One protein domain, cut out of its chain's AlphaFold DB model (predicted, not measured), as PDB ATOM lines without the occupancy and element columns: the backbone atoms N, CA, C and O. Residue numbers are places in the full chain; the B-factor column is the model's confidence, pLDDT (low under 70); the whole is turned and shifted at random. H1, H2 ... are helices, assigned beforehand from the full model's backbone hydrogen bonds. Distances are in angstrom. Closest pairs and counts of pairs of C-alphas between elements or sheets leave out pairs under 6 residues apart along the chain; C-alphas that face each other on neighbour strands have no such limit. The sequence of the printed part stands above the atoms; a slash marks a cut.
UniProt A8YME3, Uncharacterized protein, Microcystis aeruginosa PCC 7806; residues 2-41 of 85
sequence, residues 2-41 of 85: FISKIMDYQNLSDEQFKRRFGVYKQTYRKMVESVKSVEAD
ATOM      1  N   PHE A   2     -26.229  43.132   6.199       48.41
ATOM      2  CA  PHE A   2     -25.097  43.288   5.261       48.41
ATOM      3  C   PHE A   2     -25.322  42.410   4.023       48.41
ATOM      4  O   PHE A   2     -25.280  42.903   2.903       48.41
ATOM      5  N   ILE A   3     -25.758  41.165   4.239       46.09
ATOM      6  CA  ILE A   3     -26.126  40.198   3.191       46.09
ATOM      7  C   ILE A   3     -27.154  40.763   2.189       46.09
ATOM      8  O   ILE A   3     -26.963  40.655   0.981       46.09
ATOM      9  N   SER A   4     -28.200  41.460   2.656       49.84
ATOM     10  CA  SER A   4     -29.224  42.039   1.767       49.84
ATOM     11  C   SER A   4     -28.691  43.135   0.834       49.84
ATOM     12  O   SER A   4     -29.268  43.344  -0.227       49.84
ATOM     13  N   LYS A   5     -27.595  43.824   1.194       55.97
ATOM     14  CA  LYS A   5     -26.958  44.814   0.308       55.97
ATOM     15  C   LYS A   5     -26.091  44.151  -0.763       55.97
ATOM     16  O   LYS A   5     -26.034  44.663  -1.873       55.97
ATOM     17  N   ILE A   6     -25.477  43.003  -0.466       59.41
ATOM     18  CA  ILE A   6     -24.688  42.233  -1.443       59.41
ATOM     19  C   ILE A   6     -25.589  41.737  -2.584       59.41
ATOM     20  O   ILE A   6     -25.216  41.807  -3.756       59.41
ATOM     21  N   MET A   7     -26.812  41.316  -2.243       53.81
ATOM     22  CA  MET A   7     -27.813  40.830  -3.200       53.81
ATOM     23  C   MET A   7     -28.320  41.925  -4.163       53.81
ATOM     24  O   MET A   7     -28.695  41.628  -5.297       53.81
ATOM     25  N   ASP A   8     -28.266  43.198  -3.756       63.81
ATOM     26  CA  ASP A   8     -28.617  44.357  -4.594       63.81
ATOM     27  C   ASP A   8     -27.585  44.581  -5.720       63.81
ATOM     28  O   ASP A   8     -27.945  44.933  -6.841       63.81
ATOM     29  N   TYR A   9     -26.297  44.286  -5.488       67.69
ATOM     30  CA  TYR A   9     -25.216  44.576  -6.447       67.69
ATOM     31  C   TYR A   9     -25.204  43.701  -7.689       67.69
ATOM     32  O   TYR A   9     -24.856  44.177  -8.774       67.69
ATOM     33  N   GLN A  10     -25.586  42.432  -7.553       67.75
ATOM     34  CA  GLN A  10     -25.687  41.544  -8.711       67.75
ATOM     35  C   GLN A  10     -26.745  42.052  -9.699       67.75
ATOM     36  O   GLN A  10     -26.538  41.954 -10.912       67.75
ATOM     37  N   ASN A  11     -27.798  42.693  -9.178       80.25
ATOM     38  CA  ASN A  11     -28.920  43.240  -9.938       80.25
ATOM     39  C   ASN A  11     -28.669  44.643 -10.519       80.25
ATOM     40  O   ASN A  11     -29.423  45.084 -11.383       80.25
ATOM     41  N   LEU A  12     -27.606  45.344 -10.109       82.69
ATOM     42  CA  LEU A  12     -27.258  46.635 -10.708       82.69
ATOM     43  C   LEU A  12     -26.769  46.462 -12.151       82.69
ATOM     44  O   LEU A  12     -25.954  45.579 -12.445       82.69
ATOM     45  N   SER A  13     -27.201  47.360 -13.039       88.31
ATOM     46  CA  SER A  13     -26.584  47.513 -14.360       88.31
ATOM     47  C   SER A  13     -25.151  48.041 -14.235       88.31
ATOM     48  O   SER A  13     -24.806  48.676 -13.237       88.31
ATOM     49  N   ASP A  14     -24.313  47.811 -15.247       85.12
ATOM     50  CA  ASP A  14     -22.919  48.278 -15.272       85.12
ATOM     51  C   ASP A  14     -22.784  49.783 -15.005       85.12
ATOM     52  O   ASP A  14     -21.909  50.197 -14.245       85.12
ATOM     53  N   GLU A  15     -23.698  50.592 -15.543       87.19
ATOM     54  CA  GLU A  15     -23.725  52.041 -15.320       87.19
ATOM     55  C   GLU A  15     -24.063  52.407 -13.871       87.19
ATOM     56  O   GLU A  15     -23.398  53.250 -13.269       87.19
ATOM     57  N   GLN A  16     -25.065  51.754 -13.274       85.12
ATOM     58  CA  GLN A  16     -25.425  51.990 -11.872       85.12
ATOM     59  C   GLN A  16     -24.309  51.530 -10.930       85.12
ATOM     60  O   GLN A  16     -23.974  52.212  -9.962       85.12
ATOM     61  N   PHE A  17     -23.688  50.396 -11.251       84.44
ATOM     62  CA  PHE A  17     -22.554  49.859 -10.517       84.44
ATOM     63  C   PHE A  17     -21.355  50.818 -10.573       84.44
ATOM     64  O   PHE A  17     -20.813  51.198  -9.534       84.44
ATOM     65  N   LYS A  18     -20.999  51.304 -11.769       83.56
ATOM     66  CA  LYS A  18     -19.907  52.264 -11.968       83.56
ATOM     67  C   LYS A  18     -20.163  53.594 -11.264       83.56
ATOM     68  O   LYS A  18     -19.248  54.124 -10.643       83.56
ATOM     69  N   ARG A  19     -21.387  54.131 -11.309       84.00
ATOM     70  CA  ARG A  19     -21.741  55.382 -10.608       84.00
ATOM     71  C   ARG A  19     -21.607  55.268  -9.092       84.00
ATOM     72  O   ARG A  19     -21.247  56.243  -8.443       84.00
ATOM     73  N   ARG A  20     -21.900  54.092  -8.535       76.88
ATOM     74  CA  ARG A  20     -21.906  53.858  -7.087       76.88
ATOM     75  C   ARG A  20     -20.529  53.493  -6.531       76.88
ATOM     76  O   ARG A  20     -20.224  53.876  -5.409       76.88
ATOM     77  N   PHE A  21     -19.713  52.772  -7.306       76.94
ATOM     78  CA  PHE A  21     -18.422  52.231  -6.854       76.94
ATOM     79  C   PHE A  21     -17.198  52.814  -7.561       76.94
ATOM     80  O   PHE A  21     -16.072  52.517  -7.177       76.94
ATOM     81  N   GLY A  22     -17.385  53.603  -8.620       79.06
ATOM     82  CA  GLY A  22     -16.286  54.151  -9.419       79.06
ATOM     83  C   GLY A  22     -15.515  53.107 -10.235       79.06
ATOM     84  O   GLY A  22     -14.523  53.446 -10.875       79.06
ATOM     85  N   VAL A  23     -15.958  51.845 -10.241       82.00
ATOM     86  CA  VAL A  23     -15.293  50.721 -10.915       82.00
ATOM     87  C   VAL A  23     -16.250  49.994 -11.853       82.00
ATOM     88  O   VAL A  23     -17.452  49.918 -11.606       82.00
ATOM     89  N   TYR A  24     -15.719  49.433 -12.939       86.25
ATOM     90  CA  TYR A  24     -16.504  48.608 -13.857       86.25
ATOM     91  C   TYR A  24     -16.854  47.257 -13.217       86.25
ATOM     92  O   TYR A  24     -16.029  46.651 -12.525       86.25
ATOM     93  N   LYS A  25     -18.057  46.743 -13.502       84.31
ATOM     94  CA  LYS A  25     -18.552  45.470 -12.946       84.31
ATOM     95  C   LYS A  25     -17.642  44.294 -13.310       84.31
ATOM     96  O   LYS A  25     -17.410  43.405 -12.493       84.31
ATOM     97  N   GLN A  26     -17.057  44.314 -14.509       85.25
ATOM     98  CA  GLN A  26     -16.072  43.319 -14.940       85.25
ATOM     99  C   GLN A  26     -14.810  43.322 -14.062       85.25
ATOM    100  O   GLN A  26     -14.318  42.258 -13.691       85.25
ATOM    101  N   THR A  27     -14.287  44.498 -13.712       85.12
ATOM    102  CA  THR A  27     -13.100  44.621 -12.854       85.12
ATOM    103  C   THR A  27     -13.393  44.088 -11.457       85.12
ATOM    104  O   THR A  27     -12.591  43.332 -10.916       85.12
ATOM    105  N   TYR A  28     -14.573  44.395 -10.915       82.56
ATOM    106  CA  TYR A  28     -15.037  43.823  -9.651       82.56
ATOM    107  C   TYR A  28     -15.078  42.288  -9.696       82.56
ATOM    108  O   TYR A  28     -14.530  41.638  -8.810       82.56
ATOM    109  N   ARG A  29     -15.644  41.694 -10.759       82.56
ATOM    110  CA  ARG A  29     -15.671  40.229 -10.934       82.56
ATOM    111  C   ARG A  29     -14.272  39.611 -10.925       82.56
ATOM    112  O   ARG A  29     -14.059  38.636 -10.214       82.56
ATOM    113  N   LYS A  30     -13.317  40.208 -11.646       85.25
ATOM    114  CA  LYS A  30     -11.920  39.741 -11.673       85.25
ATOM    115  C   LYS A  30     -11.251  39.804 -10.295       85.25
ATOM    116  O   LYS A  30     -10.500  38.899  -9.949       85.25
ATOM    117  N   MET A  31     -11.537  40.839  -9.498       82.00
ATOM    118  CA  MET A  31     -11.028  40.926  -8.123       82.00
ATOM    119  C   MET A  31     -11.620  39.832  -7.235       82.00
ATOM    120  O   MET A  31     -10.874  39.156  -6.537       82.00
ATOM    121  N   VAL A  32     -12.940  39.620  -7.289       80.81
ATOM    122  CA  VAL A  32     -13.603  38.546  -6.529       80.81
ATOM    123  C   VAL A  32     -13.027  37.180  -6.902       80.81
ATOM    124  O   VAL A  32     -12.768  36.369  -6.018       80.81
ATOM    125  N   GLU A  33     -12.794  36.934  -8.190       80.81
ATOM    126  CA  GLU A  33     -12.188  35.695  -8.676       80.81
ATOM    127  C   GLU A  33     -10.743  35.527  -8.182       80.81
ATOM    128  O   GLU A  33     -10.423  34.488  -7.615       80.81
ATOM    129  N   SER A  34      -9.899  36.562  -8.281       79.81
ATOM    130  CA  SER A  34      -8.525  36.515  -7.752       79.81
ATOM    131  C   SER A  34      -8.477  36.243  -6.249       79.81
ATOM    132  O   SER A  34      -7.672  35.430  -5.805       79.81
ATOM    133  N   VAL A  35      -9.338  36.886  -5.454       74.81
ATOM    134  CA  VAL A  35      -9.361  36.669  -3.998       74.81
ATOM    135  C   VAL A  35      -9.855  35.257  -3.661       74.81
ATOM    136  O   VAL A  35      -9.300  34.619  -2.769       74.81
ATOM    137  N   LYS A  36     -10.836  34.728  -4.406       75.88
ATOM    138  CA  LYS A  36     -11.273  33.326  -4.274       75.88
ATOM    139  C   LYS A  36     -10.156  32.335  -4.602       75.88
ATOM    140  O   LYS A  36      -9.994  31.365  -3.867       75.88
ATOM    141  N   SER A  37      -9.364  32.585  -5.643       71.69
ATOM    142  CA  SER A  37      -8.217  31.731  -5.980       71.69
ATOM    143  C   SER A  37      -7.155  31.741  -4.876       71.69
ATOM    144  O   SER A  37      -6.700  30.684  -4.456       71.69
ATOM    145  N   VAL A  38      -6.840  32.914  -4.311       68.44
ATOM    146  CA  VAL A  38      -5.897  33.027  -3.180       68.44
ATOM    147  C   VAL A  38      -6.387  32.264  -1.942       68.44
ATOM    148  O   VAL A  38      -5.579  31.665  -1.229       68.44
ATOM    149  N   GLU A  39      -7.697  32.248  -1.675       67.12
ATOM    150  CA  GLU A  39      -8.275  31.439  -0.594       67.12
ATOM    151  C   GLU A  39      -8.152  29.932  -0.875       67.12
ATOM    152  O   GLU A  39      -7.795  29.173   0.028       67.12
ATOM    153  N   ALA A  40      -8.378  29.498  -2.120       59.75
ATOM    154  CA  ALA A  40      -8.254  28.097  -2.522       59.75
ATOM    155  C   ALA A  40      -6.823  27.559  -2.322       59.75
ATOM    156  O   ALA A  40      -6.658  26.476  -1.756       59.75
ATOM    157  N   ASP A  41      -5.803  28.344  -2.677       56.56
ATOM    158  CA  ASP A  41      -4.385  28.006  -2.470       56.56
ATOM    159  C   ASP A  41      -3.950  28.081  -0.989       56.56
ATOM    160  O   ASP A  41      -3.022  27.394  -0.553       56.56
TER     161      ASP A  41
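This is residues 2 to 41 of the 85 residues of an uncharacterized protein of Microcystis aeruginosa PCC 7806 (UniProt A8YME3). The model is an open V of helices: H1 and H3 are two arms that spread from a corner where the short helix H2 lies, and the space between the arms is empty. H3 is the long arm and reaches away from H2 with its residues 29 to 41 standing free, while H1 is the shorter arm, of which residues 3 to 8 stand free. The printed part has 40 residues with three named helices, in the order H1, H2, H3, and no named strand; its class is all helix. It is loose, with a radius of gyration of the C-alphas of 11.5 A, and elongated, with spans of 33 by 21 by 13 A.

H1 holds residues 3 to 11 and begins at C-alpha 3, at (-26.126, 40.198, 3.191); it is 13.8 A from first to last C-alpha. After a tight link of 2 residues comes H2, residues 14 to 21, 10.3 A long, with C-alpha 14 at (-22.919, 48.278, -15.272). A second tight link, of 3 residues, leads to H3, residues 25 to 41, the longest helix at 24.8 A, which ends at C-alpha 41, at (-4.385, 28.006, -2.470).

H1 touches no helix. H1 and H2 are close but not clearly touching, with Tyr 9 and Phe 17 as their closest C-alphas, 7.2 A apart. They run opposite ways at a steep tilt of 38 degrees. H2 and H3 only just touch, with 3 pairs of C-alphas within 8 A, and H3 does so with residue 25 alone. Their closest C-alphas are those of Asp 14 and Lys 25, 5.7 A apart. H2 and H3 run the same way at a steep tilt of 69 degrees, only just short of about perpendicular. H1 and H3 are apart. In H2 and H3 every O i to N i+4 pair is within hydrogen-bond range; in H1 it is 1 of 5, beside 4 of 6 O i to N i+3 pairs.

The two C-alphas farthest apart are those of Arg 19 and Asp 41, at 33.4 A, and the C-alphas of Phe 2 and Asp 41, the first and last printed residues, are 26.9 A apart. The printed part has no cut, and neither of its links is long. The mean pLDDT of the printed part is 74.4. Confidence is low, under 70, in residues 2 to 10 and residues 38 to 41; the mean is 61 for H1, 83 for H2 and 77 for H3.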